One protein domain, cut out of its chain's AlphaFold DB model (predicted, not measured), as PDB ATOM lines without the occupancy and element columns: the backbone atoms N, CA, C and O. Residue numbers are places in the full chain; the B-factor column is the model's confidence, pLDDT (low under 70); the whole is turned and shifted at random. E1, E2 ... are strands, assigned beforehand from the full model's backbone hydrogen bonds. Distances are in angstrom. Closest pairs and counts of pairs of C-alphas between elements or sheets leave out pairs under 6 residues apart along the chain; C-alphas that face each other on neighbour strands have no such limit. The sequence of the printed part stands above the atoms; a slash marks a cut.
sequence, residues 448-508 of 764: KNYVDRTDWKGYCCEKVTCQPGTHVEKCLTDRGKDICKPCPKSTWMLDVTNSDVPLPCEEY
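Overview. This is residues 448 to 508 of the 764 residues of an uncharacterized protein of Mytilus coruscus (UniProt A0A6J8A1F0). With little regular structure, the model is an elongated run of loops holding two small strand hairpins: E3 and E4 near the middle, E1 and E2 at one end. From the other end, residues 487 to 508 fold back beside E3 and return. The printed part has 61 residues, no named helix and strands E1, E2, E3, E4 in two antiparallel sheets; the class is all strand, with 16 residues in named elements. It is compact, radius of gyration of the C-alphas 11.6 A, spanning 33 by 19 by 14 A.

Along the chain. E3 is residues 470 to 473, 9.3 A, and E4 residues 483 to 486, 9.9 A, ending at C-alpha 486 (72.428, -19.001, 222.262). E1, residues 450 to 453, 9.4 A, begins at C-alpha 450 (56.690, -16.157, 207.318); E2 is residues 459 to 462, 9.8 A.

Arrangement. Hairpin E3 and E4 is antiparallel at 139 degrees, with N 471 and O 485 2.8 A apart. Hairpin E1 and E2 is antiparallel at 146 degrees, with N 451 and O 461 2.8 A apart. E2 and E3 are apart. Short antiparallel pairings join residues 465 to 466 with 497 to 498, and 491 to 492 with 506 to 507.

Size, cuts and confidence. The farthest C-alphas, Lys 448 and Tyr 508, are 35.8 A apart. The printed part has no cut and no long link; pLDDT is under 70 at residues 456 to 457.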
ATOM      1  N   LYS A 448      51.474 -15.464 205.194       84.62
ATOM      2  CA  LYS A 448      51.287 -14.796 206.490       84.62
ATOM      3  C   LYS A 448      51.903 -15.670 207.600       84.62
ATOM      4  O   LYS A 448      51.672 -16.875 207.616       84.62
ATOM      5  N   ASN A 449      52.676 -15.045 208.492       90.38
ATOM      6  CA  ASN A 449      53.538 -15.654 209.526       90.38
ATOM      7  C   ASN A 449      54.928 -16.147 209.058       90.38
ATOM      8  O   ASN A 449      55.660 -16.708 209.871       90.38
ATOM      9  N   TYR A 450      55.334 -15.884 207.812       92.38
ATOM     10  CA  TYR A 450      56.690 -16.157 207.318       92.38
ATOM     11  C   TYR A 450      57.443 -14.853 206.995       92.38
ATOM     12  O   TYR A 450      56.821 -13.821 206.736       92.38
ATOM     13  N   VAL A 451      58.778 -14.907 207.003       90.19
ATOM     14  CA  VAL A 451      59.691 -13.842 206.548       90.19
ATOM     15  C   VAL A 451      60.397 -14.301 205.279       90.19
ATOM     16  O   VAL A 451      60.874 -15.432 205.217       90.19
ATOM     17  N   ASP A 452      60.498 -13.421 204.285       88.38
ATOM     18  CA  ASP A 452      61.342 -13.651 203.113       88.38
ATOM     19  C   ASP A 452      62.823 -13.439 203.464       88.38
ATOM     20  O   ASP A 452      63.236 -12.347 203.860       88.38
ATOM     21  N   ARG A 453      63.634 -14.488 203.302       83.31
ATOM     22  CA  ARG A 453      65.100 -14.433 203.376       83.31
ATOM     23  C   ARG A 453      65.692 -14.321 201.965       83.31
ATOM     24  O   ARG A 453      66.456 -15.183 201.513       83.31
ATOM     25  N   THR A 454      65.327 -13.264 201.232       73.25
ATOM     26  CA  THR A 454      65.856 -12.979 199.879       73.25
ATOM     27  C   THR A 454      67.358 -12.701 199.865       73.25
ATOM     28  O   THR A 454      67.997 -12.859 198.827       73.25
ATOM     29  N   ASP A 455      67.940 -12.353 201.012       73.62
ATOM     30  CA  ASP A 455      69.384 -12.259 201.231       73.62
ATOM     31  C   ASP A 455      70.097 -13.625 201.168       73.62
ATOM     32  O   ASP A 455      71.278 -13.690 200.821       73.62
ATOM     33  N   TRP A 456      69.386 -14.727 201.442       59.06
ATOM     34  CA  TRP A 456      69.942 -16.083 201.492       59.06
ATOM     35  C   TRP A 456      69.072 -17.114 200.751       59.06
ATOM     36  O   TRP A 456      68.572 -18.084 201.316       59.06
ATOM     37  N   LYS A 457      69.000 -16.946 199.421       67.06
ATOM     38  CA  LYS A 457      68.342 -17.829 198.422       67.06
ATOM     39  C   LYS A 457      66.820 -17.668 198.263       67.06
ATOM     40  O   LYS A 457      66.256 -18.352 197.407       67.06
ATOM     41  N   GLY A 458      66.161 -16.765 198.994       77.75
ATOM     42  CA  GLY A 458      64.716 -16.522 198.837       77.75
ATOM     43  C   GLY A 458      63.865 -17.679 199.361       77.75
ATOM     44  O   GLY A 458      63.004 -18.206 198.647       77.75
ATOM     45  N   TYR A 459      64.173 -18.103 200.588       87.94
ATOM     46  CA  TYR A 459      63.358 -19.019 201.382       87.94
ATOM     47  C   TYR A 459      62.387 -18.228 202.262       87.94
ATOM     48  O   TYR A 459      62.765 -17.213 202.846       87.94
ATOM     49  N   CYS A 460      61.160 -18.725 202.397       91.31
ATOM     50  CA  CYS A 460      60.208 -18.217 203.377       91.31
ATOM     51  C   CYS A 460      60.407 -18.960 204.704       91.31
ATOM     52  O   CYS A 460      60.108 -20.151 204.766       91.31
ATOM     53  N   CYS A 461      60.856 -18.285 205.763       93.19
ATOM     54  CA  CYS A 461      61.047 -18.892 207.089       93.19
ATOM     55  C   CYS A 461      59.886 -18.559 208.036       93.19
ATOM     56  O   CYS A 461      59.471 -17.403 208.090       93.19
ATOM     57  N   GLU A 462      59.354 -19.530 208.785       94.56
ATOM     58  CA  GLU A 462      58.330 -19.263 209.810       94.56
ATOM     59  C   GLU A 462      58.923 -18.391 210.929       94.56
ATOM     60  O   GLU A 462      60.016 -18.669 211.434       94.56
ATOM     61  N   LYS A 463      58.184 -17.342 211.313       93.94
ATOM     62  CA  LYS A 463      58.591 -16.373 212.337       93.94
ATOM     63  C   LYS A 463      58.784 -17.015 213.712       93.94
ATOM     64  O   LYS A 463      57.927 -17.764 214.185       93.94
ATOM     65  N   VAL A 464      59.852 -16.612 214.398       95.25
ATOM     66  CA  VAL A 464      60.078 -16.873 215.825       95.25
ATOM     67  C   VAL A 464      60.375 -15.597 216.598       95.25
ATOM     68  O   VAL A 464      60.787 -14.580 216.035       95.25
ATOM     69  N   THR A 465      60.192 -15.700 217.908       95.19
ATOM     70  CA  THR A 465      60.607 -14.720 218.907       95.19
ATOM     71  C   THR A 465      61.576 -15.425 219.847       95.19
ATOM     72  O   THR A 465      61.257 -16.493 220.371       95.19
ATOM     73  N   CYS A 466      62.757 -14.849 220.028       93.62
ATOM     74  CA  CYS A 466      63.863 -15.417 220.783       93.62
ATOM     75  C   CYS A 466      64.085 -14.630 222.077       93.62
ATOM     76  O   CYS A 466      63.985 -13.405 222.102       93.62
ATOM     77  N   GLN A 467      64.352 -15.356 223.161       89.31
ATOM     78  CA  GLN A 467      64.541 -14.785 224.495       89.31
ATOM     79  C   GLN A 467      65.921 -14.113 224.629       89.31
ATOM     80  O   GLN A 467      66.829 -14.451 223.858       89.31
ATOM     81  N   PRO A 468      66.123 -13.221 225.618       85.38
ATOM     82  CA  PRO A 468      67.440 -12.673 225.938       85.38
ATOM     83  C   PRO A 468      68.508 -13.768 226.089       85.38
ATOM     84  O   PRO A 468      68.225 -14.897 226.493       85.38
ATOM     85  N   GLY A 469      69.741 -13.452 225.699       81.25
ATOM     86  CA  GLY A 469      70.838 -14.414 225.549       81.25
ATOM     87  C   GLY A 469      70.765 -15.300 224.292       81.25
ATOM     88  O   GLY A 469      71.695 -16.074 224.050       81.25
ATOM     89  N   THR A 470      69.713 -15.195 223.467       91.50
ATOM     90  CA  THR A 470      69.577 -15.939 222.199       91.50
ATOM     91  C   THR A 470      69.323 -15.023 220.997       91.50
ATOM     92  O   THR A 470      68.719 -13.964 221.128       91.50
ATOM     93  N   HIS A 471      69.775 -15.438 219.812       93.94
ATOM     94  CA  HIS A 471      69.592 -14.737 218.539       93.94
ATOM     95  C   HIS A 471      68.867 -15.613 217.514       93.94
ATOM     96  O   HIS A 471      68.824 -16.840 217.645       93.94
ATOM     97  N   VAL A 472      68.320 -14.983 216.472       94.94
ATOM     98  CA  VAL A 472      67.654 -15.684 215.369       94.94
ATOM     99  C   VAL A 472      68.688 -16.230 214.379       94.94
ATOM    100  O   VAL A 472      69.268 -15.478 213.592       94.94
ATOM    101  N   GLU A 473      68.873 -17.547 214.352       93.69
ATOM    102  CA  GLU A 473      69.441 -18.236 213.195       93.69
ATOM    103  C   GLU A 473      68.351 -18.445 212.132       93.69
ATOM    104  O   GLU A 473      67.225 -18.854 212.427       93.69
ATOM    105  N   LYS A 474      68.691 -18.153 210.874       89.56
ATOM    106  CA  LYS A 474      67.764 -18.227 209.739       89.56
ATOM    107  C   LYS A 474      67.512 -19.679 209.326       89.56
ATOM    108  O   LYS A 474      68.445 -20.482 209.297       89.56
ATOM    109  N   CYS A 475      66.278 -20.003 208.947       91.81
ATOM    110  CA  CYS A 475      65.911 -21.357 208.538       91.81
ATOM    111  C   CYS A 475      66.733 -21.869 207.332       91.81
ATOM    112  O   CYS A 475      67.020 -21.142 206.379       91.81
ATOM    113  N   LEU A 476      67.107 -23.155 207.359       89.75
ATOM    114  CA  LEU A 476      67.953 -23.782 206.328       89.75
ATOM    115  C   LEU A 476      67.168 -24.343 205.124       89.75
ATOM    116  O   LEU A 476      67.774 -24.780 204.144       89.75
ATOM    117  N   THR A 477      65.836 -24.349 205.191       90.94
ATOM    118  CA  THR A 477      64.923 -24.952 204.209       90.94
ATOM    119  C   THR A 477      63.742 -24.026 203.924       90.94
ATOM    120  O   THR A 477      63.260 -23.346 204.823       90.94
ATOM    121  N   ASP A 478      63.228 -24.014 202.687       89.88
ATOM    122  CA  ASP A 478      62.010 -23.252 202.377       89.88
ATOM    123  C   ASP A 478      60.826 -23.769 203.207       89.88
ATOM    124  O   ASP A 478      60.575 -24.976 203.255       89.88
ATOM    125  N   ARG A 479      60.111 -22.850 203.863       88.44
ATOM    126  CA  ARG A 479      59.070 -23.112 204.875       88.44
ATOM    127  C   ARG A 479      59.559 -23.819 206.144       88.44
ATOM    128  O   ARG A 479      58.737 -24.292 206.926       88.44
ATOM    129  N   GLY A 480      60.869 -23.869 206.373       92.44
ATOM    130  CA  GLY A 480      61.434 -24.193 207.678       92.44
ATOM    131  C   GLY A 480      61.132 -23.099 208.708       92.44
ATOM    132  O   GLY A 480      60.751 -21.981 208.363       92.44
ATOM    133  N   LYS A 481      61.325 -23.418 209.987       93.50
ATOM    134  CA  LYS A 481      61.235 -22.456 211.090       93.50
ATOM    135  C   LYS A 481      62.599 -21.811 211.327       93.50
ATOM    136  O   LYS A 481      63.614 -22.506 211.245       93.50
ATOM    137  N   ASP A 482      62.635 -20.510 211.601       93.06
ATOM    138  CA  ASP A 482      63.839 -19.881 212.160       93.06
ATOM    139  C   ASP A 482      64.150 -20.481 213.548       93.06
ATOM    140  O   ASP A 482      63.258 -20.982 214.238       93.06
ATOM    141  N   ILE A 483      65.415 -20.468 213.969       94.88
ATOM    142  CA  ILE A 483      65.876 -21.182 215.169       94.88
ATOM    143  C   ILE A 483      66.522 -20.192 216.137       94.88
ATOM    144  O   ILE A 483      67.462 -19.492 215.781       94.88
ATOM    145  N   CYS A 484      66.063 -20.163 217.387       95.94
ATOM    146  CA  CYS A 484      66.735 -19.395 218.433       95.94
ATOM    147  C   CYS A 484      67.998 -20.135 218.893       95.94
ATOM    148  O   CYS A 484      67.900 -21.223 219.467       95.94
ATOM    149  N   LYS A 485      69.177 -19.555 218.656       94.12
ATOM    150  CA  LYS A 485      70.464 -20.081 219.138       94.12
ATOM    151  C   LYS A 485      71.033 -19.210 220.257       94.12
ATOM    152  O   LYS A 485      70.896 -17.990 220.186       94.12
ATOM    153  N   PRO A 486      71.704 -19.790 221.269       91.31
ATOM    154  CA  PRO A 486      72.428 -19.001 222.262       91.31
ATOM    155  C   PRO A 486      73.476 -18.117 221.582       91.31
ATOM    156  O   PRO A 486      74.037 -18.484 220.544       91.31
ATOM    157  N   CYS A 487      73.728 -16.946 222.155       88.88
ATOM    158  CA  CYS A 487      74.790 -16.071 221.683       88.88
ATOM    159  C   CYS A 487      76.172 -16.753 221.774       88.88
ATOM    160  O   CYS A 487      76.427 -17.513 222.715       88.88
ATOM    161  N   PRO A 488      77.081 -16.507 220.809       86.12
ATOM    162  CA  PRO A 488      78.482 -16.903 220.917       86.12
ATOM    163  C   PRO A 488      79.135 -16.444 222.228       86.12
ATOM    164  O   PRO A 488      78.757 -15.423 222.806       86.12
ATOM    165  N   LYS A 489      80.184 -17.155 222.665       80.00
ATOM    166  CA  LYS A 489      81.019 -16.712 223.796       80.00
ATOM    167  C   LYS A 489      81.496 -15.267 223.586       80.00
ATOM    168  O   LYS A 489      81.696 -14.841 222.453       80.00
ATOM    169  N   SER A 490      81.644 -14.531 224.690       72.88
ATOM    170  CA  SER A 490      81.924 -13.080 224.749       72.88
ATOM    171  C   SER A 490      80.903 -12.129 224.091       72.88
ATOM    172  O   SER A 490      81.013 -10.921 224.304       72.88
ATOM    173  N   THR A 491      79.851 -12.631 223.438       84.44
ATOM    174  CA  THR A 491      78.709 -11.823 222.966       84.44
ATOM    175  C   THR A 491      77.477 -12.007 223.860       84.44
ATOM    176  O   THR A 491      77.403 -12.978 224.618       84.44
ATOM    177  N   TRP A 492      76.503 -11.097 223.791       80.81
ATOM    178  CA  TRP A 492      75.221 -11.230 224.494       80.81
ATOM    179  C   TRP A 492      74.054 -10.610 223.707       80.81
ATOM    180  O   TRP A 492      74.263  -9.893 222.734       80.81
ATOM    181  N   MET A 493      72.823 -10.890 224.132       86.00
ATOM    182  CA  MET A 493      71.595 -10.274 223.621       86.00
ATOM    183  C   MET A 493      70.745  -9.848 224.817       86.00
ATOM    184  O   MET A 493      70.355 -10.703 225.612       86.00
ATOM    185  N   LEU A 494      70.499  -8.548 224.978       80.88
ATOM    186  CA  LEU A 494      69.718  -8.010 226.100       80.88
ATOM    187  C   LEU A 494      68.212  -8.060 225.803       80.88
ATOM    188  O   LEU A 494      67.418  -8.412 226.672       80.88
ATOM    189  N   ASP A 495      67.843  -7.754 224.558       80.56
ATOM    190  CA  ASP A 495      66.459  -7.611 224.113       80.56
ATOM    191  C   ASP A 495      65.848  -8.908 223.564       80.56
ATOM    192  O   ASP A 495      66.526  -9.824 223.097       80.56
ATOM    193  N   VAL A 496      64.515  -8.952 223.550       86.56
ATOM    194  CA  VAL A 496      63.745  -9.983 222.843       86.56
ATOM    195  C   VAL A 496      63.823  -9.724 221.333       86.56
ATOM    196  O   VAL A 496      63.155  -8.834 220.805       86.56
ATOM    197  N   THR A 497      64.620 -10.516 220.616       91.69
ATOM    198  CA  THR A 497      64.755 -10.417 219.152       91.69
ATOM    199  C   THR A 497      63.764 -11.330 218.415       91.69
ATOM    200  O   THR A 497      63.269 -12.313 218.966       91.69
ATOM    201  N   ASN A 498      63.421 -11.010 217.164       91.94
ATOM    202  CA  ASN A 498      62.418 -11.736 216.382       91.94
ATOM    203  C   ASN A 498      62.824 -11.880 214.907       91.94
ATOM    204  O   ASN A 498      63.721 -11.191 214.425       91.94
ATOM    205  N   SER A 499      62.161 -12.773 214.171       87.94
ATOM    206  CA  SER A 499      62.502 -13.047 212.768       87.94
ATOM    207  C   SER A 499      62.378 -11.848 211.822       87.94
ATOM    208  O   SER A 499      63.116 -11.807 210.833       87.94
ATOM    209  N   ASP A 500      61.465 -10.904 212.071       85.12
ATOM    210  CA  ASP A 500      61.285  -9.728 211.208       85.12
ATOM    211  C   ASP A 500      62.462  -8.753 211.339       85.12
ATOM    212  O   ASP A 500      62.950  -8.234 210.334       85.12
ATOM    213  N   VAL A 501      62.954  -8.557 212.567       84.25
ATOM    214  CA  VAL A 501      64.117  -7.718 212.890       84.25
ATOM    215  C   VAL A 501      65.124  -8.546 213.708       84.25
ATOM    216  O   VAL A 501      65.169  -8.437 214.939       84.25
ATOM    217  N   PRO A 502      65.920  -9.412 213.047       82.38
ATOM    218  CA  PRO A 502      66.904 -10.247 213.722       82.38
ATOM    219  C   PRO A 502      68.095  -9.383 214.152       82.38
ATOM    220  O   PRO A 502      68.847  -8.879 213.317       82.38
ATOM    221  N   LEU A 503      68.253  -9.213 215.462       86.06
ATOM    222  CA  LEU A 503      69.341  -8.447 216.065       86.06
ATOM    223  C   LEU A 503      70.594  -9.339 216.189       86.06
ATOM    224  O   LEU A 503      70.463 -10.530 216.493       86.06
ATOM    225  N   PRO A 504      71.807  -8.804 215.960       86.56
ATOM    226  CA  PRO A 504      73.052  -9.521 216.220       86.56
ATOM    227  C   PRO A 504      73.356  -9.549 217.724       86.56
ATOM    228  O   PRO A 504      73.051  -8.595 218.431       86.56
ATOM    229  N   CYS A 505      74.000 -10.610 218.218       89.06
ATOM    230  CA  CYS A 505      74.577 -10.574 219.565       89.06
ATOM    231  C   CYS A 505      75.717  -9.547 219.608       89.06
ATOM    232  O   CYS A 505      76.600  -9.574 218.749       89.06
ATOM    233  N   GLU A 506      75.716  -8.673 220.609       85.56
ATOM    234  CA  GLU A 506      76.699  -7.599 220.760       85.56
ATOM    235  C   GLU A 506      77.896  -8.057 221.603       85.56
ATOM    236  O   GLU A 506      77.741  -8.799 222.579       85.56
ATOM    237  N   GLU A 507      79.103  -7.609 221.251       81.31
ATOM    238  CA  GLU A 507      80.280  -7.747 222.113       81.31
ATOM    239  C   GLU A 507      80.256  -6.652 223.184       81.31
ATOM    240  O   GLU A 507      80.354  -5.466 222.884       81.31
ATOM    241  N   TYR A 508      80.146  -7.056 224.452       73.06
ATOM    242  CA  TYR A 508      80.373  -6.159 225.584       73.06
ATOM    243  C   TYR A 508      81.845  -6.232 226.005       73.06
ATOM    244  O   TYR A 508      82.290  -7.257 226.540       73.06
TER     245      TYR A 508